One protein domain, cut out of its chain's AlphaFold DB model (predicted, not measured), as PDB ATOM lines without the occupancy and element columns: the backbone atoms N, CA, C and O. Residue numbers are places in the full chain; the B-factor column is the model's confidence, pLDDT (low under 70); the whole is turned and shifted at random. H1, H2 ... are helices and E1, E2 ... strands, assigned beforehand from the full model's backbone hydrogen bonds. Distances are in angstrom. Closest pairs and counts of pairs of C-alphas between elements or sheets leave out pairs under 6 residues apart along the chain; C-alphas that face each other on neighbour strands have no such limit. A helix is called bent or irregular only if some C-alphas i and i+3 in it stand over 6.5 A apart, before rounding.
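AT A GLANCE: This is residues 262 to 417 of the 492 residues of an uncharacterized protein of Agrobacterium vitis (UniProt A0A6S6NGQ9). Picture a closed barrel of eight mostly short strands with small helices set round it. H1 and H3 pack beside E1, with H2 beyond them and off the barrel; the helical hairpin of H4 and H5 packs beside E3; and H6, H7 and H8 cover the wall made by E5, E7 and E8. The printed part has 156 residues, with eight named helices and eight named strands in the order E1 E2 H1 H2 H3 E3 E4 H4 H5 E5 E6 H6 E7 E8 H7 H8. Round the ring run E1 E2 E6 E5 E7 E8 E4 E3 and back to E1, each neighbour pair antiparallel; the class is mixed, helices and strands. The whole is compact, with a radius of gyration of the C-alphas of 15.5 A and spans of 41 by 37 by 21 A.

IN THESE COORDINATES: Find C-alpha 262 at (-13.211, 29.399, 32.940), where E1 begins and runs to residue 265; E2 follows at 268 to 271. Next come H1, residues 272 to 276, H2, 278 to 281, and H3, 285 to 296, 17.4 A long. H3 is irregular, with C-alphas 286 and 289 7.0 A apart. Then read E3, residues 303 to 306, E4, 311 to 313, H4, 315 to 321, and H5, 323 to 332, 14.2 A long. Pick up the chain again at C-alpha 351, at (-4.015, 23.240, 22.839), where E5 begins; it reaches residue 356 over 15.6 A, and E6 takes 359 to 362. H6 is residues 374 to 377, E7 is 381 to 387, 19.1 A long, and E8 is 390 to 397, 17.6 A long, with a bend of 76 degrees at residue 393. H7 takes 398 to 403, and H8 runs from 410 to 416, ending at C-alpha 416 at (2.426, 24.275, 19.965).

HOW THE PARTS SIT: Go round the barrel by its backbone atoms within hydrogen-bond range. In the hairpin E1 and E2, N 263 and O 270 are 2.8 A apart; between E2 and E6, N 360 and O 269, 2.8 A. The hairpin E5 and E6 has N 361 and O 353 at 2.8 A; E5 and E7 have N 382 and O 352 at 2.8 A. The hairpin E7 and E8 has N 385 and O 394 at 2.8 A; E8 and E4 have N 312 and O 395 at 2.9 A. The hairpin E3 and E4 has N 305 and O 313 at 2.9 A, and E3 and E1 close the ring with N 304 and O 262 at 2.9 A. H1 touches H3, the closest C-alphas being those of Leu 275 and His 291, 5.5 A. H2 is not on the barrel and touches H3 only at the corner, only just, with 3 pairs of C-alphas within 8 A, Trp 281 and Phe 287 closest at 5.3 A. H4 and H5, a helical hairpin, touch at Lys 319 and Phe 326, their closest C-alphas, 5.3 A apart; they run opposite ways at a tilt of 35.4 degrees, only just steep. H7 lies outside the barrel over E8 at a height over the sheet of 7.8 A, and stands up from the sheet at 44 degrees. H8, outside too at a height of 9.6 A, runs along the strands, at 3 degrees to E5 on the local plane. H6 and H8 only just touch, with 3 pairs of C-alphas within 8 A, Leu 374 and Met 416 closest at 4.8 A; H7 and H8 are apart. Each O i to N i+4 pair is within range in H1, H4, H5, H7 and H8, and 6 of 8 in H3; H2 and H6 are too short for one.

THE WHOLE: Look for the two C-alphas farthest apart at Lys 337 and Glu 370, 45.9 A. The printed part has no cut. Two links are long: H5 to E5, residues 333 to 350, and E6 to H6, 11 residues. The mean pLDDT of the printed part is 84.0; it is under 70 in residues 337 to 349 and 388 to 390.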
ATOM      1  N   VAL A 262     -12.951  29.225  34.368       91.88
ATOM      2  CA  VAL A 262     -13.211  29.399  32.940       91.88
ATOM      3  C   VAL A 262     -14.429  28.596  32.516       91.88
ATOM      4  O   VAL A 262     -14.706  27.529  33.062       91.88
ATOM      5  N   VAL A 263     -15.145  29.116  31.531       90.12
ATOM      6  CA  VAL A 263     -16.353  28.535  30.955       90.12
ATOM      7  C   VAL A 263     -16.183  28.501  29.446       90.12
ATOM      8  O   VAL A 263     -15.732  29.476  28.846       90.12
ATOM      9  N   GLU A 264     -16.537  27.385  28.826       88.38
ATOM     10  CA  GLU A 264     -16.534  27.279  27.370       88.38
ATOM     11  C   GLU A 264     -17.659  28.131  26.757       88.38
ATOM     12  O   GLU A 264     -18.833  27.956  27.082       88.38
ATOM     13  N   ASN A 265     -17.296  29.048  25.860       87.50
ATOM     14  CA  ASN A 265     -18.212  29.872  25.075       87.50
ATOM     15  C   ASN A 265     -17.713  29.981  23.629       87.50
ATOM     16  O   ASN A 265     -16.586  30.419  23.408       87.50
ATOM     17  N   ALA A 266     -18.543  29.607  22.651       81.69
ATOM     18  CA  ALA A 266     -18.243  29.731  21.216       81.69
ATOM     19  C   ALA A 266     -16.857  29.171  20.792       81.69
ATOM     20  O   ALA A 266     -16.168  29.726  19.931       81.69
ATOM     21  N   GLY A 267     -16.420  28.067  21.412       82.56
ATOM     22  CA  GLY A 267     -15.109  27.458  21.153       82.56
ATOM     23  C   GLY A 267     -13.924  28.282  21.673       82.56
ATOM     24  O   GLY A 267     -12.853  28.254  21.077       82.56
ATOM     25  N   SER A 268     -14.128  29.086  22.717       89.06
ATOM     26  CA  SER A 268     -13.101  29.742  23.540       89.06
ATOM     27  C   SER A 268     -13.379  29.461  25.016       89.06
ATOM     28  O   SER A 268     -14.521  29.187  25.384       89.06
ATOM     29  N   LEU A 269     -12.369  29.549  25.882       91.06
ATOM     30  CA  LEU A 269     -12.579  29.497  27.331       91.06
ATOM     31  C   LEU A 269     -12.527  30.906  27.891       91.06
ATOM     32  O   LEU A 269     -11.535  31.613  27.725       91.06
ATOM     33  N   VAL A 270     -13.596  31.317  28.555       91.56
ATOM     34  CA  VAL A 270     -13.782  32.692  29.013       91.56
ATOM     35  C   VAL A 270     -13.974  32.708  30.515       91.56
ATOM     36  O   VAL A 270     -14.617  31.824  31.079       91.56
ATOM     37  N   SER A 271     -13.379  33.688  31.189       92.88
ATOM     38  CA  SER A 271     -13.448  33.774  32.639       92.88
ATOM     39  C   SER A 271     -14.894  33.946  33.106       92.88
ATOM     40  O   SER A 271     -15.656  34.750  32.566       92.88
ATOM     41  N   ALA A 272     -15.277  33.213  34.154       90.69
ATOM     42  CA  ALA A 272     -16.600  33.362  34.759       90.69
ATOM     43  C   ALA A 272     -16.836  34.797  35.266       90.69
ATOM     44  O   ALA A 272     -17.961  35.285  35.231       90.69
ATOM     45  N   LYS A 273     -15.765  35.486  35.685       89.69
ATOM     46  CA  LYS A 273     -15.795  36.899  36.080       89.69
ATOM     47  C   LYS A 273     -16.224  37.797  34.918       89.69
ATOM     48  O   LYS A 273     -17.128  38.604  35.095       89.69
ATOM     49  N   LEU A 274     -15.629  37.627  33.735       89.50
ATOM     50  CA  LEU A 274     -15.984  38.410  32.550       89.50
ATOM     51  C   LEU A 274     -17.421  38.128  32.096       89.50
ATOM     52  O   LEU A 274     -18.145  39.046  31.733       89.50
ATOM     53  N   LEU A 275     -17.858  36.870  32.176       88.00
ATOM     54  CA  LEU A 275     -19.232  36.483  31.841       88.00
ATOM     55  C   LEU A 275     -20.280  37.092  32.773       88.00
ATOM     56  O   LEU A 275     -21.439  37.186  32.388       88.00
ATOM     57  N   LYS A 276     -19.905  37.478  33.994       84.44
ATOM     58  CA  LYS A 276     -20.808  38.129  34.949       84.44
ATOM     59  C   LYS A 276     -20.871  39.646  34.795       84.44
ATOM     60  O   LYS A 276     -21.778  40.248  35.357       84.44
ATOM     61  N   ASP A 277     -19.961  40.249  34.037       87.25
ATOM     62  CA  ASP A 277     -19.987  41.683  33.766       87.25
ATOM     63  C   ASP A 277     -21.059  42.013  32.718       87.25
ATOM     64  O   ASP A 277     -20.922  41.706  31.530       87.25
ATOM     65  N   GLU A 278     -22.137  42.654  33.168       83.50
ATOM     66  CA  GLU A 278     -23.248  43.094  32.323       83.50
ATOM     67  C   GLU A 278     -22.818  44.047  31.213       83.50
ATOM     68  O   GLU A 278     -23.309  43.940  30.088       83.50
ATOM     69  N   ASN A 279     -21.816  44.892  31.454       84.81
ATOM     70  CA  ASN A 279     -21.299  45.793  30.427       84.81
ATOM     71  C   ASN A 279     -20.579  45.043  29.298       84.81
ATOM     72  O   ASN A 279     -20.464  45.568  28.186       84.81
ATOM     73  N   PHE A 280     -20.088  43.831  29.574       84.38
ATOM     74  CA  PHE A 280     -19.398  43.000  28.597       84.38
ATOM     75  C   PHE A 280     -20.379  42.210  27.727       84.38
ATOM     76  O   PHE A 280     -20.323  42.312  26.499       84.38
ATOM     77  N   TRP A 281     -21.287  41.435  28.334       80.31
ATOM     78  CA  TRP A 281     -22.185  40.564  27.565       80.31
ATOM     79  C   TRP A 281     -23.353  41.321  26.922       80.31
ATOM     80  O   TRP A 281     -23.842  40.892  25.880       80.31
ATOM     81  N   SER A 282     -23.773  42.476  27.457       78.06
ATOM     82  CA  SER A 282     -24.808  43.308  26.811       78.06
ATOM     83  C   SER A 282     -24.378  43.812  25.429       78.06
ATOM     84  O   SER A 282     -25.212  43.975  24.539       78.06
ATOM     85  N   LYS A 283     -23.067  43.992  25.219       82.38
ATOM     86  CA  LYS A 283     -22.468  44.415  23.943       82.38
ATOM     87  C   LYS A 283     -22.135  43.250  23.008       82.38
ATOM     88  O   LYS A 283     -21.741  43.487  21.868       82.38
ATOM     89  N   ARG A 284     -22.249  42.005  23.475       79.94
ATOM     90  CA  ARG A 284     -21.870  40.799  22.732       79.94
ATOM     91  C   ARG A 284     -22.910  39.697  22.924       79.94
ATOM     92  O   ARG A 284     -22.875  38.935  23.891       79.94
ATOM     93  N   SER A 285     -23.863  39.634  21.998       79.50
ATOM     94  CA  SER A 285     -25.026  38.742  22.083       79.50
ATOM     95  C   SER A 285     -24.665  37.253  22.168       79.50
ATOM     96  O   SER A 285     -25.410  36.491  22.784       79.50
ATOM     97  N   ASP A 286     -23.511  36.850  21.637       82.75
ATOM     98  CA  ASP A 286     -22.949  35.497  21.707       82.75
ATOM     99  C   ASP A 286     -22.607  35.043  23.137       82.75
ATOM    100  O   ASP A 286     -22.494  33.846  23.390       82.75
ATOM    101  N   PHE A 287     -22.502  35.968  24.095       85.12
ATOM    102  CA  PHE A 287     -22.256  35.663  25.507       85.12
ATOM    103  C   PHE A 287     -23.523  35.623  26.367       85.12
ATOM    104  O   PHE A 287     -23.478  35.125  27.494       85.12
ATOM    105  N   LYS A 288     -24.657  36.121  25.857       84.62
ATOM    106  CA  LYS A 288     -25.895  36.288  26.634       84.62
ATOM    107  C   LYS A 288     -26.455  34.956  27.141       84.62
ATOM    108  O   LYS A 288     -26.805  34.844  28.314       84.62
ATOM    109  N   ASP A 289     -26.505  33.941  26.279       86.94
ATOM    110  CA  ASP A 289     -26.988  32.600  26.642       86.94
ATOM    111  C   ASP A 289     -26.081  31.940  27.697       86.94
ATOM    112  O   ASP A 289     -26.553  31.434  28.717       86.94
ATOM    113  N   THR A 290     -24.762  32.022  27.512       88.25
ATOM    114  CA  THR A 290     -23.780  31.476  28.459       88.25
ATOM    115  C   THR A 290     -23.823  32.192  29.806       88.25
ATOM    116  O   THR A 290     -23.775  31.525  30.839       88.25
ATOM    117  N   HIS A 291     -23.991  33.519  29.826       87.50
ATOM    118  CA  HIS A 291     -24.228  34.283  31.053       87.50
ATOM    119  C   HIS A 291     -25.476  33.780  31.797       87.50
ATOM    120  O   HIS A 291     -25.404  33.428  32.975       87.50
ATOM    121  N   GLN A 292     -26.616  33.678  31.105       87.69
ATOM    122  CA  GLN A 292     -27.868  33.210  31.710       87.69
ATOM    123  C   GLN A 292     -27.743  31.783  32.256       87.69
ATOM    124  O   GLN A 292     -28.208  31.495  33.361       87.69
ATOM    125  N   LYS A 293     -27.079  30.884  31.519       87.38
ATOM    126  CA  LYS A 293     -26.792  29.519  31.977       87.38
ATOM    127  C   LYS A 293     -25.853  29.504  33.178       87.38
ATOM    128  O   LYS A 293     -26.087  28.720  34.087       87.38
ATOM    129  N   LEU A 294     -24.841  30.368  33.227       86.31
ATOM    130  CA  LEU A 294     -23.903  30.437  34.350       86.31
ATOM    131  C   LEU A 294     -24.612  30.832  35.650       86.31
ATOM    132  O   LEU A 294     -24.287  30.305  36.713       86.31
ATOM    133  N   THR A 295     -25.607  31.713  35.553       82.88
ATOM    134  CA  THR A 295     -26.415  32.164  36.692       82.88
ATOM    135  C   THR A 295     -27.473  31.133  37.093       82.88
ATOM    136  O   THR A 295     -27.596  30.805  38.270       82.88
ATOM    137  N   ASN A 296     -28.210  30.582  36.122       83.31
ATOM    138  CA  ASN A 296     -29.417  29.796  36.399       83.31
ATOM    139  C   ASN A 296     -29.192  28.277  36.390       83.31
ATOM    140  O   ASN A 296     -29.880  27.550  37.097       83.31
ATOM    141  N   ASN A 297     -28.270  27.778  35.564       82.38
ATOM    142  CA  ASN A 297     -28.047  26.347  35.326       82.38
ATOM    143  C   ASN A 297     -26.558  26.026  35.049       82.38
ATOM    144  O   ASN A 297     -26.231  25.480  33.986       82.38
ATOM    145  N   PRO A 298     -25.625  26.354  35.966       80.06
ATOM    146  CA  PRO A 298     -24.190  26.218  35.705       80.06
ATOM    147  C   PRO A 298     -23.738  24.763  35.508       80.06
ATOM    148  O   PRO A 298     -22.707  24.511  34.896       80.06
ATOM    149  N   ASN A 299     -24.533  23.790  35.959       77.56
ATOM    150  CA  ASN A 299     -24.331  22.362  35.707       77.56
ATOM    151  C   ASN A 299     -24.461  21.950  34.228       77.56
ATOM    152  O   ASN A 299     -24.078  20.837  33.879       77.56
ATOM    153  N   LYS A 300     -25.012  22.809  33.362       79.00
ATOM    154  CA  LYS A 300     -25.103  22.565  31.912       79.00
ATOM    155  C   LYS A 300     -23.897  23.097  31.132       79.00
ATOM    156  O   LYS A 300     -23.854  22.930  29.916       79.00
ATOM    157  N   LEU A 301     -22.952  23.754  31.804       82.31
ATOM    158  CA  LEU A 301     -21.791  24.379  31.180       82.31
ATOM    159  C   LEU A 301     -20.532  23.526  31.346       82.31
ATOM    160  O   LEU A 301     -20.331  22.875  32.373       82.31
ATOM    161  N   THR A 302     -19.638  23.587  30.358       84.88
ATOM    162  CA  THR A 302     -18.267  23.096  30.514       84.88
ATOM    163  C   THR A 302     -17.476  24.125  31.316       84.88
ATOM    164  O   THR A 302     -17.175  25.210  30.819       84.88
ATOM    165  N   ILE A 303     -17.147  23.787  32.564       86.62
ATOM    166  CA  ILE A 303     -16.416  24.660  33.489       86.62
ATOM    167  C   ILE A 303     -15.064  24.029  33.825       86.62
ATOM    168  O   ILE A 303     -14.987  22.837  34.128       86.62
ATOM    169  N   GLY A 304     -14.007  24.840  33.815       89.75
ATOM    170  CA  GLY A 304     -12.717  24.511  34.419       89.75
ATOM    171  C   GLY A 304     -12.441  25.383  35.626       89.75
ATOM    172  O   GLY A 304     -12.643  26.595  35.583       89.75
ATOM    173  N   MET A 305     -11.931  24.770  36.686       91.81
ATOM    174  CA  MET A 305     -11.481  25.453  37.893       91.81
ATOM    175  C   MET A 305      -9.975  25.260  38.042       91.81
ATOM    176  O   MET A 305      -9.469  24.144  37.896       91.81
ATOM    177  N   LEU A 306      -9.263  26.354  38.293       90.50
ATOM    178  CA  LEU A 306      -7.813  26.369  38.415       90.50
ATOM    179  C   LEU A 306      -7.399  25.771  39.764       90.50
ATOM    180  O   LEU A 306      -7.693  26.330  40.823       90.50
ATOM    181  N   ASN A 307      -6.695  24.642  39.737       87.12
ATOM    182  CA  ASN A 307      -6.087  24.096  40.943       87.12
ATOM    183  C   ASN A 307      -4.833  24.897  41.350       87.12
ATOM    184  O   ASN A 307      -4.323  25.732  40.599       87.12
ATOM    185  N   LYS A 308      -4.286  24.593  42.530       76.94
ATOM    186  CA  LYS A 308      -3.066  25.230  43.061       76.94
ATOM    187  C   LYS A 308      -1.814  25.072  42.184       76.94
ATOM    188  O   LYS A 308      -0.844  25.791  42.367       76.94
ATOM    189  N   HIS A 309      -1.824  24.141  41.230       74.62
ATOM    190  CA  HIS A 309      -0.700  23.858  40.335       74.62
ATOM    191  C   HIS A 309      -0.837  24.538  38.967       74.62
ATOM    192  O   HIS A 309      -0.084  24.220  38.050       74.62
ATOM    193  N   GLY A 310      -1.811  25.436  38.792       81.25
ATOM    194  CA  GLY A 310      -2.022  26.114  37.514       81.25
ATOM    195  C   GLY A 310      -2.623  25.205  36.436       81.25
ATOM    196  O   GLY A 310      -2.372  25.401  35.251       81.25
ATOM    197  N   THR A 311      -3.378  24.178  36.834       88.88
ATOM    198  CA  THR A 311      -4.083  23.255  35.932       88.88
ATOM    199  C   THR A 311      -5.587  23.459  36.065       88.88
ATOM    200  O   THR A 311      -6.114  23.424  37.179       88.88
ATOM    201  N   TYR A 312      -6.293  23.627  34.949       91.38
ATOM    202  CA  TYR A 312      -7.752  23.616  34.961       91.38
ATOM    203  C   TYR A 312      -8.262  22.183  35.003       91.38
ATOM    204  O   TYR A 312      -7.935  21.361  34.145       91.38
ATOM    205  N   ILE A 313      -9.094  21.901  35.994       88.50
ATOM    206  CA  ILE A 313      -9.755  20.612  36.185       88.50
ATOM    207  C   ILE A 313     -11.262  20.812  36.328       88.50
ATOM    208  O   ILE A 313     -11.733  21.928  36.552       88.50
ATOM    209  N   SER A 314     -12.033  19.736  36.183       87.06
ATOM    210  CA  SER A 314     -13.481  19.818  36.366       87.06
ATOM    211  C   SER A 314     -13.842  20.142  37.829       87.06
ATOM    212  O   SER A 314     -13.135  19.698  38.743       87.06
ATOM    213  N   PRO A 315     -14.956  20.863  38.072       88.00
ATOM    214  CA  PRO A 315     -15.441  21.190  39.414       88.00
ATOM    215  C   PRO A 315     -15.530  19.972  40.338       88.00
ATOM    216  O   PRO A 315     -15.071  20.012  41.474       88.00
ATOM    217  N   ASP A 316     -16.033  18.852  39.823       85.00
ATOM    218  CA  ASP A 316     -16.168  17.597  40.564       85.00
ATOM    219  C   ASP A 316     -14.834  16.983  40.976       85.00
ATOM    220  O   ASP A 316     -14.717  16.422  42.068       85.00
ATOM    221  N   PHE A 317     -13.829  17.052  40.099       85.25
ATOM    222  CA  PHE A 317     -12.503  16.542  40.419       85.25
ATOM    223  C   PHE A 317     -11.832  17.430  41.468       85.25
ATOM    224  O   PHE A 317     -11.261  16.903  42.424       85.25
ATOM    225  N   LEU A 318     -11.973  18.757  41.360       87.56
ATOM    226  CA  LEU A 318     -11.466  19.685  42.374       87.56
ATOM    227  C   LEU A 318     -12.188  19.484  43.710       87.56
ATOM    228  O   LEU A 318     -11.531  19.355  44.726       87.56
ATOM    229  N   LYS A 319     -13.515  19.328  43.720       88.38
ATOM    230  CA  LYS A 319     -14.289  19.058  44.942       88.38
ATOM    231  C   LYS A 319     -13.818  17.803  45.686       88.38
ATOM    232  O   LYS A 319     -13.876  17.765  46.909       88.38
ATOM    233  N   LYS A 320     -13.362  16.776  44.960       85.31
ATOM    234  CA  LYS A 320     -12.821  15.536  45.545       85.31
ATOM    235  C   LYS A 320     -11.367  15.665  46.000       85.31
ATOM    236  O   LYS A 320     -10.996  15.031  46.979       85.31
ATOM    237  N   THR A 321     -10.547  16.413  45.264       83.94
ATOM    238  CA  THR A 321      -9.090  16.486  45.490       83.94
ATOM    239  C   THR A 321      -8.665  17.655  46.374       83.94
ATOM    240  O   THR A 321      -7.657  17.549  47.064       83.94
ATOM    241  N   ASP A 322      -9.425  18.746  46.367       85.56
ATOM    242  CA  ASP A 322      -9.213  19.962  47.148       85.56
ATOM    243  C   ASP A 322     -10.573  20.665  47.404       85.56
ATOM    244  O   ASP A 322     -10.936  21.645  46.736       85.56
ATOM    245  N   PRO A 323     -11.388  20.138  48.343       88.06
ATOM    246  CA  PRO A 323     -12.733  20.651  48.614       88.06
ATOM    247  C   PRO A 323     -12.735  22.103  49.107       88.06
ATOM    248  O   PRO A 323     -13.688  22.838  48.843       88.06
ATOM    249  N   LYS A 324     -11.676  22.532  49.801       86.94
ATOM    250  CA  LYS A 324     -11.551  23.902  50.306       86.94
ATOM    251  C   LYS A 324     -11.352  24.888  49.164       86.94
ATOM    252  O   LYS A 324     -12.120  25.844  49.062       86.94
ATOM    253  N   ARG A 325     -10.409  24.610  48.256       87.00
ATOM    254  CA  ARG A 325     -10.196  25.430  47.056       87.00
ATOM    255  C   ARG A 325     -11.435  25.457  46.168       87.00
ATOM    256  O   ARG A 325     -11.780  26.505  45.629       87.00
ATOM    257  N   PHE A 326     -12.129  24.326  46.027       90.75
ATOM    258  CA  PHE A 326     -13.406  24.281  45.314       90.75
ATOM    259  C   PHE A 326     -14.424  25.268  45.904       90.75
ATOM    260  O   PHE A 326     -14.991  26.072  45.163       90.75
ATOM    261  N   GLU A 327     -14.649  25.233  47.221       89.94
ATOM    262  CA  GLU A 327     -15.608  26.125  47.878       89.94
ATOM    263  C   GLU A 327     -15.190  27.599  47.819       89.94
ATOM    264  O   GLU A 327     -16.052  28.453  47.614       89.94
ATOM    265  N   GLU A 328     -13.897  27.901  47.957       90.44
ATOM    266  CA  GLU A 328     -13.342  29.252  47.803       90.44
ATOM    267  C   GLU A 328     -13.667  29.821  46.418       90.44
ATOM    268  O   GLU A 328     -14.377  30.821  46.304       90.44
ATOM    269  N   LEU A 329     -13.237  29.125  45.360       90.75
ATOM    270  CA  LEU A 329     -13.431  29.563  43.981       90.75
ATOM    271  C   LEU A 329     -14.919  29.658  43.615       90.75
ATOM    272  O   LEU A 329     -15.348  30.598  42.944       90.75
ATOM    273  N   ARG A 330     -15.733  28.697  44.073       89.44
ATOM    274  CA  ARG A 330     -17.187  28.695  43.858       89.44
ATOM    275  C   ARG A 330     -17.844  29.932  44.470       89.44
ATOM    276  O   ARG A 330     -18.703  30.533  43.825       89.44
ATOM    277  N   LYS A 331     -17.475  30.291  45.704       89.38
ATOM    278  CA  LYS A 331     -18.013  31.466  46.403       89.38
ATOM    279  C   LYS A 331     -17.542  32.764  45.761       89.38
ATOM    280  O   LYS A 331     -18.381  33.623  45.516       89.38
ATOM    281  N   GLU A 332     -16.253  32.875  45.443       87.00
ATOM    282  CA  GLU A 332     -15.671  34.048  44.776       87.00
ATOM    283  C   GLU A 332     -16.390  34.343  43.455       87.00
ATOM    284  O   GLU A 332     -16.790  35.473  43.182       87.00
ATOM    285  N   ALA A 333     -16.649  33.305  42.660       82.31
ATOM    286  CA  ALA A 333     -17.398  33.446  41.422       82.31
ATOM    287  C   ALA A 333     -18.917  33.456  41.612       82.31
ATOM    288  O   ALA A 333     -19.620  33.468  40.608       82.31
ATOM    289  N   GLY A 334     -19.456  33.438  42.836       79.88
ATOM    290  CA  GLY A 334     -20.897  33.445  43.117       79.88
ATOM    291  C   GLY A 334     -21.670  32.331  42.402       79.88
ATOM    292  O   GLY A 334     -22.690  32.604  41.770       79.88
ATOM    293  N   LEU A 335     -21.138  31.109  42.407       82.12
ATOM    294  CA  LEU A 335     -21.740  29.935  41.769       82.12
ATOM    295  C   LEU A 335     -22.498  29.072  42.795       82.12
ATOM    296  O   LEU A 335     -22.106  28.955  43.960       82.12
ATOM    297  N   GLY A 336     -23.591  28.430  42.373       74.12
ATOM    298  CA  GLY A 336     -24.390  27.538  43.228       74.12
ATOM    299  C   GLY A 336     -23.626  26.289  43.700       74.12
ATOM    300  O   GLY A 336     -22.607  25.922  43.128       74.12
ATOM    301  N   LYS A 337     -24.121  25.608  44.748       68.62
ATOM    302  CA  LYS A 337     -23.481  24.402  45.337       68.62
ATOM    303  C   LYS A 337     -23.460  23.187  44.392       68.62
ATOM    304  O   LYS A 337     -22.636  22.290  44.559       68.62
ATOM    305  N   ASN A 338     -24.351  23.179  43.401       65.00
ATOM    306  CA  ASN A 338     -24.576  22.073  42.473       65.00
ATOM    307  C   ASN A 338     -23.898  22.328  41.116       65.00
ATOM    308  O   ASN A 338     -24.552  22.335  40.076       65.00
ATOM    309  N   LEU A 339     -22.583  22.554  41.128       69.19
ATOM    310  CA  LEU A 339     -21.750  22.395  39.931       69.19
ATOM    311  C   LEU A 339     -21.577  20.880  39.730       69.19
ATOM    312  O   LEU A 339     -21.029  20.233  40.618       69.19
ATOM    313  N   ALA A 340     -22.134  20.302  38.660       55.78
ATOM    314  CA  ALA A 340     -22.149  18.849  38.439       55.78
ATOM    315  C   ALA A 340     -21.236  18.408  37.285       55.78
ATOM    316  O   ALA A 340     -21.100  19.132  36.300       55.78
ATOM    317  N   LEU A 341     -20.688  17.189  37.418       49.97
ATOM    318  CA  LEU A 341     -20.093  16.266  36.439       49.97
ATOM    319  C   LEU A 341     -19.976  16.829  35.020       49.97
ATOM    320  O   LEU A 341     -20.714  16.431  34.115       49.97
ATOM    321  N   ALA A 342     -18.979  17.678  34.773       45.16
ATOM    322  CA  ALA A 342     -18.526  17.918  33.409       45.16
ATOM    323  C   ALA A 342     -17.899  16.614  32.875       45.16
ATOM    324  O   ALA A 342     -16.689  16.411  32.905       45.16
ATOM    325  N   THR A 343     -18.738  15.694  32.388       44.56
ATOM    326  CA  THR A 343     -18.348  14.453  31.685       44.56
ATOM    327  C   THR A 343     -17.643  14.743  30.350       44.56
ATOM    328  O   THR A 343     -17.046  13.856  29.723       44.56
ATOM    329  N   LYS A 344     -17.681  16.007  29.916       52.03
ATOM    330  CA  LYS A 344     -17.070  16.543  28.701       52.03
ATOM    331  C   LYS A 344     -16.080  17.656  29.047       52.03
ATOM    332  O   LYS A 344     -16.249  18.793  28.641       52.03
ATOM    333  N   SER A 345     -15.059  17.358  29.835       57.72
ATOM    334  CA  SER A 345     -14.009  18.334  30.112       57.72
ATOM    335  C   SER A 345     -13.057  18.475  28.912       57.72
ATOM    336  O   SER A 345     -12.466  17.490  28.482       57.72
ATOM    337  N   PHE A 346     -12.971  19.685  28.342       62.97
ATOM    338  CA  PHE A 346     -11.995  20.150  27.334       62.97
ATOM    339  C   PHE A 346     -11.594  19.138  26.243       62.97
ATOM    340  O   PHE A 346     -10.422  19.008  25.906       62.97
ATOM    341  N   LYS A 347     -12.552  18.368  25.711       57.66
ATOM    342  CA  LYS A 347     -12.259  17.284  24.753       57.66
ATOM    343  C   LYS A 347     -12.055  17.769  23.316       57.66
ATOM    344  O   LYS A 347     -11.497  17.012  22.529       57.66
ATOM    345  N   ALA A 348     -12.552  18.961  22.980       57.84
ATOM    346  CA  ALA A 348     -12.592  19.455  21.606       57.84
ATOM    347  C   ALA A 348     -11.206  19.891  21.110       57.84
ATOM    348  O   ALA A 348     -10.728  19.356  20.112       57.84
ATOM    349  N   ASP A 349     -10.529  20.769  21.856       60.19
ATOM    350  CA  ASP A 349      -9.246  21.338  21.441       60.19
ATOM    351  C   ASP A 349      -8.100  20.877  22.339       60.19
ATOM    352  O   ASP A 349      -8.183  20.905  23.570       60.19
ATOM    353  N   LYS A 350      -7.005  20.465  21.696       77.88
ATOM    354  CA  LYS A 350      -5.836  19.870  22.356       77.88
ATOM    355  C   LYS A 350      -4.888  20.910  22.960       77.88
ATOM    356  O   LYS A 350      -4.136  20.578  23.880       77.88
ATOM    357  N   VAL A 351      -4.917  22.146  22.455       90.38
ATOM    358  CA  VAL A 351      -4.015  23.240  22.839       90.38
ATOM    359  C   VAL A 351      -4.774  24.561  22.914       90.38
ATOM    360  O   VAL A 351      -5.533  24.911  22.011       90.38
ATOM    361  N   TRP A 352      -4.521  25.312  23.981       92.50
ATOM    362  CA  TRP A 352      -5.126  26.609  24.268       92.50
ATOM    363  C   TRP A 352      -4.043  27.620  24.630       92.50
ATOM    364  O   TRP A 352      -3.045  27.253  25.243       92.50
ATOM    365  N   ARG A 353      -4.242  28.900  24.319       93.81
ATOM    366  CA  ARG A 353      -3.362  29.987  24.766       93.81
ATOM    367  C   ARG A 353      -4.170  31.109  25.394       93.81
ATOM    368  O   ARG A 353      -5.158  31.560  24.824       93.81
ATOM    369  N   GLN A 354      -3.723  31.593  26.547       93.75
ATOM    370  CA  GLN A 354      -4.222  32.818  27.154       93.75
ATOM    371  C   GLN A 354      -3.839  34.010  26.263       93.75
ATOM    372  O   GLN A 354      -2.695  34.460  26.268       93.75
ATOM    373  N   THR A 355      -4.790  34.506  25.474       89.94
ATOM    374  CA  THR A 355      -4.607  35.655  24.568       89.94
ATOM    375  C   THR A 355      -4.950  36.979  25.246       89.94
ATOM    376  O   THR A 355      -4.487  38.036  24.822       89.94
ATOM    377  N   SER A 356      -5.727  36.928  26.329       89.12
ATOM    378  CA  SER A 356      -6.009  38.055  27.218       89.12
ATOM    379  C   SER A 356      -6.175  37.565  28.655       89.12
ATOM    380  O   SER A 356      -6.322  36.368  28.892       89.12
ATOM    381  N   GLU A 357      -6.204  38.482  29.624       87.50
ATOM    382  CA  GLU A 357      -6.385  38.143  31.045       87.50
ATOM    383  C   GLU A 357      -7.593  37.222  31.291       87.50
ATOM    384  O   GLU A 357      -7.526  36.314  32.110       87.50
ATOM    385  N   ASN A 358      -8.670  37.384  30.519       91.25
ATOM    386  CA  ASN A 358      -9.934  36.687  30.741       91.25
ATOM    387  C   ASN A 358     -10.279  35.624  29.690       91.25
ATOM    388  O   ASN A 358     -11.351  35.029  29.788       91.25
ATOM    389  N   VAL A 359      -9.435  35.392  28.680       91.75
ATOM    390  CA  VAL A 359      -9.774  34.504  27.554       91.75
ATOM    391  C   VAL A 359      -8.605  33.596  27.198       91.75
ATOM    392  O   VAL A 359      -7.488  34.066  26.968       91.75
ATOM    393  N   LEU A 360      -8.891  32.298  27.097       93.44
ATOM    394  CA  LEU A 360      -8.034  31.318  26.451       93.44
ATOM    395  C   LEU A 360      -8.647  30.948  25.098       93.44
ATOM    396  O   LEU A 360      -9.794  30.509  25.002       93.44
ATOM    397  N   THR A 361      -7.858  31.134  24.051       92.31
ATOM    398  CA  THR A 361      -8.225  30.889  22.656       92.31
ATOM    399  C   THR A 361      -7.600  29.564  22.208       92.31
ATOM    400  O   THR A 361      -6.453  29.297  22.581       92.31
ATOM    401  N   PRO A 362      -8.309  28.718  21.443       91.69
ATOM    402  CA  PRO A 362      -7.733  27.481  20.924       91.69
ATOM    403  C   PRO A 362      -6.631  27.796  19.905       91.69
ATOM    404  O   PRO A 362      -6.648  28.847  19.262       91.69
ATOM    405  N   ALA A 363      -5.647  26.902  19.794       90.38
ATOM    406  CA  ALA A 363      -4.414  27.121  19.036       90.38
ATOM    407  C   ALA A 363      -4.622  27.578  17.582       90.38
ATOM    408  O   ALA A 363      -3.910  28.460  17.114       90.38
ATOM    409  N   ASP A 364      -5.609  27.011  16.892       87.88
ATOM    410  CA  ASP A 364      -5.961  27.304  15.497       87.88
ATOM    411  C   ASP A 364      -6.487  28.733  15.280       87.88
ATOM    412  O   ASP A 364      -6.395  29.269  14.177       87.88
ATOM    413  N   LYS A 365      -7.011  29.371  16.332       89.25
ATOM    414  CA  LYS A 365      -7.561  30.736  16.292       89.25
ATOM    415  C   LYS A 365      -6.602  31.792  16.837       89.25
ATOM    416  O   LYS A 365      -6.938  32.980  16.847       89.25
ATOM    417  N   VAL A 366      -5.423  31.398  17.314       90.25
ATOM    418  CA  VAL A 366      -4.424  32.348  17.807       90.25
ATOM    419  C   VAL A 366      -3.704  32.990  16.626       90.25
ATOM    420  O   VAL A 366      -3.090  32.313  15.808       90.25
ATOM    421  N   ARG A 367      -3.716  34.324  16.571       88.50
ATOM    422  CA  ARG A 367      -2.874  35.083  15.641       88.50
ATOM    423  C   ARG A 367      -1.466  35.197  16.218       88.50
ATOM    424  O   ARG A 367      -1.273  35.881  17.221       88.50
ATOM    425  N   LEU A 368      -0.513  34.519  15.591       88.81
ATOM    426  CA  LEU A 368       0.909  34.584  15.923       88.81
ATOM    427  C   LEU A 368       1.601  35.632  15.056       88.81
ATOM    428  O   LEU A 368       1.219  35.831  13.901       88.81
ATOM    429  N   LYS A 369       2.616  36.300  15.607       89.88
ATOM    430  CA  LYS A 369       3.541  37.084  14.782       89.88
ATOM    431  C   LYS A 369       4.430  36.140  13.970       89.88
ATOM    432  O   LYS A 369       4.599  34.976  14.325       89.88
ATOM    433  N   GLU A 370       5.001  36.644  12.881       87.94
ATOM    434  CA  GLU A 370       5.945  35.869  12.074       87.94
ATOM    435  C   GLU A 370       7.096  35.334  12.946       87.94
ATOM    436  O   GLU A 370       7.662  36.066  13.758       87.94
ATOM    437  N   GLY A 371       7.387  34.034  12.825       86.38
ATOM    438  CA  GLY A 371       8.412  33.336  13.610       86.38
ATOM    439  C   GLY A 371       8.023  32.955  15.047       86.38
ATOM    440  O   GLY A 371       8.748  32.183  15.669       86.38
ATOM    441  N   GLU A 372       6.892  33.433  15.576       92.00
ATOM    442  CA  GLU A 372       6.426  33.106  16.930       92.00
ATOM    443  C   GLU A 372       5.762  31.722  16.976       92.00
ATOM    444  O   GLU A 372       4.957  31.372  16.111       92.00
ATOM    445  N   LYS A 373       6.033  30.953  18.035       92.75
ATOM    446  CA  LYS A 373       5.357  29.683  18.321       92.75
ATOM    447  C   LYS A 373       4.500  29.809  19.579       92.75
ATOM    448  O   LYS A 373       4.824  30.551  20.504       92.75
ATOM    449  N   LEU A 374       3.405  29.047  19.674       89.94
ATOM    450  CA  LEU A 374       2.592  29.027  20.904       89.94
ATOM    451  C   LEU A 374       3.413  28.568  22.118       89.94
ATOM    452  O   LEU A 374       3.208  29.066  23.226       89.94
ATOM    453  N   GLY A 375       4.347  27.639  21.905       88.69
ATOM    454  CA  GLY A 375       5.231  27.101  22.932       88.69
ATOM    455  C   GLY A 375       6.148  28.132  23.589       88.69
ATOM    456  O   GLY A 375       6.525  27.939  24.742       88.69
ATOM    457  N   ASP A 376       6.428  29.258  22.921       89.50
ATOM    458  CA  ASP A 376       7.313  30.313  23.437       89.50
ATOM    459  C   ASP A 376       6.726  31.016  24.676       89.50
ATOM    460  O   ASP A 376       7.441  31.670  25.438       89.50
ATOM    461  N   LYS A 377       5.407  30.897  24.895       91.50
ATOM    462  CA  LYS A 377       4.689  31.420  26.068       91.50
ATOM    463  C   LYS A 377       4.180  30.287  26.955       91.50
ATOM    464  O   LYS A 377       2.985  30.160  27.211       91.50
ATOM    465  N   ASP A 378       5.096  29.475  27.457       90.38
ATOM    466  CA  ASP A 378       4.830  28.291  28.283       90.38
ATOM    467  C   ASP A 378       3.927  28.512  29.521       90.38
ATOM    468  O   ASP A 378       3.211  27.594  29.918       90.38
ATOM    469  N   LEU A 379       3.906  29.716  30.109       91.94
ATOM    470  CA  LEU A 379       3.008  30.100  31.217       91.94
ATOM    471  C   LEU A 379       1.586  30.502  30.786       91.94
ATOM    472  O   LEU A 379       0.703  30.678  31.628       91.94
ATOM    473  N   GLN A 380       1.372  30.712  29.490       93.44
ATOM    474  CA  GLN A 380       0.095  31.119  28.892       93.44
ATOM    475  C   GLN A 380      -0.491  30.029  27.999       93.44
ATOM    476  O   GLN A 380      -1.679  30.073  27.688       93.44
ATOM    477  N   THR A 381       0.323  29.070  27.576       94.19
ATOM    478  CA  THR A 381      -0.081  27.965  26.714       94.19
ATOM    479  C   THR A 381      -0.427  26.746  27.558       94.19
ATOM    480  O   THR A 381       0.255  26.424  28.528       94.19
ATOM    481  N   PHE A 382      -1.507  26.067  27.196       93.19
ATOM    482  CA  PHE A 382      -2.066  24.920  27.894       93.19
ATOM    483  C   PHE A 382      -2.290  23.786  26.912       93.19
ATOM    484  O   PHE A 382      -2.706  24.006  25.777       93.19
ATOM    485  N   SER A 383      -2.090  22.564  27.381       90.00
ATOM    486  CA  SER A 383      -2.402  21.351  26.639       90.00
ATOM    487  C   SER A 383      -3.369  20.479  27.420       90.00
ATOM    488  O   SER A 383      -3.306  20.404  28.651       90.00
ATOM    489  N   THR A 384      -4.231  19.759  26.709       84.81
ATOM    490  CA  THR A 384      -5.018  18.686  27.319       84.81
ATOM    491  C   THR A 384      -4.082  17.615  27.860       84.81
ATOM    492  O   THR A 384      -3.298  17.037  27.108       84.81
ATOM    493  N   SER A 385      -4.169  17.339  29.155       78.12
ATOM    494  CA  SER A 385      -3.413  16.265  29.788       78.12
ATOM    495  C   SER A 385      -3.912  14.915  29.275       78.12
ATOM    496  O   SER A 385      -5.118  14.658  29.202       78.12
ATOM    497  N   THR A 386      -2.977  14.035  28.932       72.06
ATOM    498  CA  THR A 386      -3.257  12.664  28.507       72.06
ATOM    499  C   THR A 386      -2.734  11.676  29.535       72.06
ATOM    500  O   THR A 386      -1.636  11.834  30.058       72.06
ATOM    501  N   LYS A 387      -3.506  10.625  29.805       70.44
ATOM    502  CA  LYS A 387      -3.076   9.467  30.590       70.44
ATOM    503  C   LYS A 387      -3.397   8.209  29.797       70.44
ATOM    504  O   LYS A 387      -4.557   7.992  29.447       70.44
ATOM    505  N   ASN A 388      -2.393   7.375  29.520       66.81
ATOM    506  CA  ASN A 388      -2.544   6.163  28.703       66.81
ATOM    507  C   ASN A 388      -3.138   6.456  27.308       66.81
ATOM    508  O   ASN A 388      -4.071   5.778  26.875       66.81
ATOM    509  N   GLY A 389      -2.679   7.524  26.648       63.41
ATOM    510  CA  GLY A 389      -3.190   7.946  25.336       63.41
ATOM    511  C   GLY A 389      -4.631   8.480  25.328       63.41
ATOM    512  O   GLY A 389      -5.163   8.786  24.265       63.41
ATOM    513  N   ARG A 390      -5.286   8.614  26.492       69.81
ATOM    514  CA  ARG A 390      -6.638   9.180  26.616       69.81
ATOM    515  C   ARG A 390      -6.588  10.536  27.302       69.81
ATOM    516  O   ARG A 390      -5.891  10.695  28.302       69.81
ATOM    517  N   SER A 391      -7.358  11.501  26.797       72.75
ATOM    518  CA  SER A 391      -7.516  12.797  27.463       72.75
ATOM    519  C   SER A 391      -8.116  12.601  28.858       72.75
ATOM    520  O   SER A 391      -9.155  11.954  29.012       72.75
ATOM    521  N   THR A 392      -7.461  13.164  29.870       75.19
ATOM    522  CA  THR A 392      -7.986  13.253  31.240       75.19
ATOM    523  C   THR A 392      -9.022  14.370  31.365       75.19
ATOM    524  O   THR A 392      -9.728  14.458  32.368       75.19
ATOM    525  N   GLY A 393      -9.103  15.230  30.342       75.12
ATOM    526  CA  GLY A 393      -9.902  16.442  30.335       75.12
ATOM    527  C   GLY A 393      -9.445  17.478  31.364       75.12
ATOM    528  O   GLY A 393     -10.218  18.347  31.747       75.12
ATOM    529  N   ALA A 394      -8.199  17.395  31.831       85.81
ATOM    530  CA  ALA A 394      -7.531  18.505  32.497       85.81
ATOM    531  C   ALA A 394      -6.755  19.333  31.462       85.81
ATOM    532  O   ALA A 394      -6.166  18.763  30.542       85.81
ATOM    533  N   LEU A 395      -6.716  20.656  31.622       89.81
ATOM    534  CA  LEU A 395      -5.839  21.535  30.844       89.81
ATOM    535  C   LEU A 395      -4.660  21.953  31.707       89.81
ATOM    536  O   LEU A 395      -4.819  22.686  32.684       89.81
ATOM    537  N   LYS A 396      -3.478  21.470  31.340       90.12
ATOM    538  CA  LYS A 396      -2.238  21.703  32.071       90.12
ATOM    539  C   LYS A 396      -1.397  22.737  31.337       90.12
ATOM    540  O   LYS A 396      -1.245  22.659  30.121       90.12
ATOM    541  N   MET A 397      -0.884  23.712  32.080       92.62
ATOM    542  CA  MET A 397       0.044  24.720  31.570       92.62
ATOM    543  C   MET A 397       1.291  24.041  30.991       92.62
ATOM    544  O   MET A 397       1.837  23.139  31.627       92.62
ATOM    545  N   LEU A 398       1.769  24.491  29.830       92.00
ATOM    546  CA  LEU A 398       2.929  23.915  29.151       92.00
ATOM    547  C   LEU A 398       4.173  23.945  30.043       92.00
ATOM    548  O   LEU A 398       4.899  22.960  30.080       92.00
ATOM    549  N   TYR A 399       4.381  25.004  30.831       91.94
ATOM    550  CA  TYR A 399       5.452  25.031  31.831       91.94
ATOM    551  C   TYR A 399       5.365  23.848  32.814       91.94
ATOM    552  O   TYR A 399       6.356  23.159  33.046       91.94
ATOM    553  N   ALA A 400       4.175  23.567  33.355       88.88
ATOM    554  CA  ALA A 400       3.969  22.456  34.283       88.88
ATOM    555  C   ALA A 400       4.105  21.092  33.588       88.88
ATOM    556  O   ALA A 400       4.661  20.165  34.170       88.88
ATOM    557  N   THR A 401       3.625  20.971  32.346       88.31
ATOM    558  CA  THR A 401       3.861  19.801  31.490       88.31
ATOM    559  C   THR A 401       5.366  19.578  31.342       88.31
ATOM    560  O   THR A 401       5.855  18.496  31.658       88.31
ATOM    561  N   ASN A 402       6.121  20.612  30.948       88.00
ATOM    562  CA  ASN A 402       7.568  20.576  30.738       88.00
ATOM    563  C   ASN A 402       8.324  20.125  31.984       88.00
ATOM    564  O   ASN A 402       9.078  19.155  31.892       88.00
ATOM    565  N   ARG A 403       8.032  20.767  33.117       86.75
ATOM    566  CA  ARG A 403       8.570  20.469  34.448       86.75
ATOM    567  C   ARG A 403       8.382  19.007  34.854       86.75
ATOM    568  O   ARG A 403       9.313  18.375  35.335       86.75
ATOM    569  N   ASP A 404       7.185  18.465  34.635       85.00
ATOM    570  CA  ASP A 404       6.839  17.095  35.039       85.00
ATOM    571  C   ASP A 404       7.283  16.030  34.033       85.00
ATOM    572  O   ASP A 404       7.032  14.846  34.240       85.00
ATOM    573  N   GLN A 405       7.942  16.440  32.942       85.25
ATOM    574  CA  GLN A 405       8.339  15.553  31.846       85.25
ATOM    575  C   GLN A 405       7.158  14.737  31.290       85.25
ATOM    576  O   GLN A 405       7.320  13.617  30.809       85.25
ATOM    577  N   ASP A 406       5.956  15.316  31.334       85.69
ATOM    578  CA  ASP A 406       4.747  14.698  30.803       85.69
ATOM    579  C   ASP A 406       4.847  14.503  29.285       85.69
ATOM    580  O   ASP A 406       5.467  15.302  28.572       85.69
ATOM    581  N   THR A 407       4.168  13.470  28.788       85.50
ATOM    582  CA  THR A 407       4.053  13.187  27.357       85.50
ATOM    583  C   THR A 407       3.406  14.359  26.615       85.50
ATOM    584  O   THR A 407       2.348  14.853  27.004       85.50
ATOM    585  N   ILE A 408       4.025  14.762  25.505       87.62
ATOM    586  CA  ILE A 408       3.484  15.711  24.531       87.62
ATOM    587  C   ILE A 408       3.335  14.942  23.221       87.62
ATOM    588  O   ILE A 408       4.331  14.594  22.584       87.62
ATOM    589  N   THR A 409       2.093  14.644  22.828       85.44
ATOM    590  CA  THR A 409       1.839  13.867  21.606       85.44
ATOM    591  C   THR A 409       2.267  14.649  20.358       85.44
ATOM    592  O   THR A 409       2.254  15.883  20.386       85.44
ATOM    593  N   PRO A 410       2.599  13.979  19.238       88.12
ATOM    594  CA  PRO A 410       3.000  14.656  18.004       88.12
ATOM    595  C   PRO A 410       2.006  15.713  17.515       88.12
ATOM    596  O   PRO A 410       2.415  16.773  17.045       88.12
ATOM    597  N   GLU A 411       0.698  15.479  17.662       87.12
ATOM    598  CA  GLU A 411      -0.306  16.462  17.241       87.12
ATOM    599  C   GLU A 411      -0.291  17.710  18.129       87.12
ATOM    600  O   GLU A 411      -0.400  18.830  17.632       87.12
ATOM    601  N   VAL A 412      -0.146  17.512  19.441       89.19
ATOM    602  CA  VAL A 412      -0.073  18.581  20.444       89.19
ATOM    603  C   VAL A 412       1.210  19.400  20.253       89.19
ATOM    604  O   VAL A 412       1.168  20.629  20.234       89.19
ATOM    605  N   ALA A 413       2.335  18.717  20.039       90.62
ATOM    606  CA  ALA A 413       3.634  19.309  19.739       90.62
ATOM    607  C   ALA A 413       3.596  20.164  18.467       90.62
ATOM    608  O   ALA A 413       4.003  21.327  18.498       90.62
ATOM    609  N   LYS A 414       3.011  19.639  17.380       91.06
ATOM    610  CA  LYS A 414       2.832  20.372  16.120       91.06
ATOM    611  C   LYS A 414       2.014  21.648  16.306       91.06
ATOM    612  O   LYS A 414       2.409  22.686  15.789       91.06
ATOM    613  N   GLN A 415       0.898  21.585  17.037       90.56
ATOM    614  CA  GLN A 415       0.087  22.775  17.319       90.56
ATOM    615  C   GLN A 415       0.867  23.806  18.136       90.56
ATOM    616  O   GLN A 415       0.786  24.994  17.849       90.56
ATOM    617  N   MET A 416       1.645  23.366  19.129       91.25
ATOM    618  CA  MET A 416       2.426  24.275  19.965       91.25
ATOM    619  C   MET A 416       3.702  24.809  19.300       91.25
ATOM    620  O   MET A 416       4.207  25.850  19.718       91.25
ATOM    621  N   GLY A 417       4.225  24.124  18.282       90.56
ATOM    622  CA  GLY A 417       5.541  24.408  17.710       90.56
ATOM    623  C   GLY A 417       6.707  23.934  18.592       90.56
ATOM    624  O   GLY A 417       7.806  24.480  18.510       90.56
TER     625      GLY A 417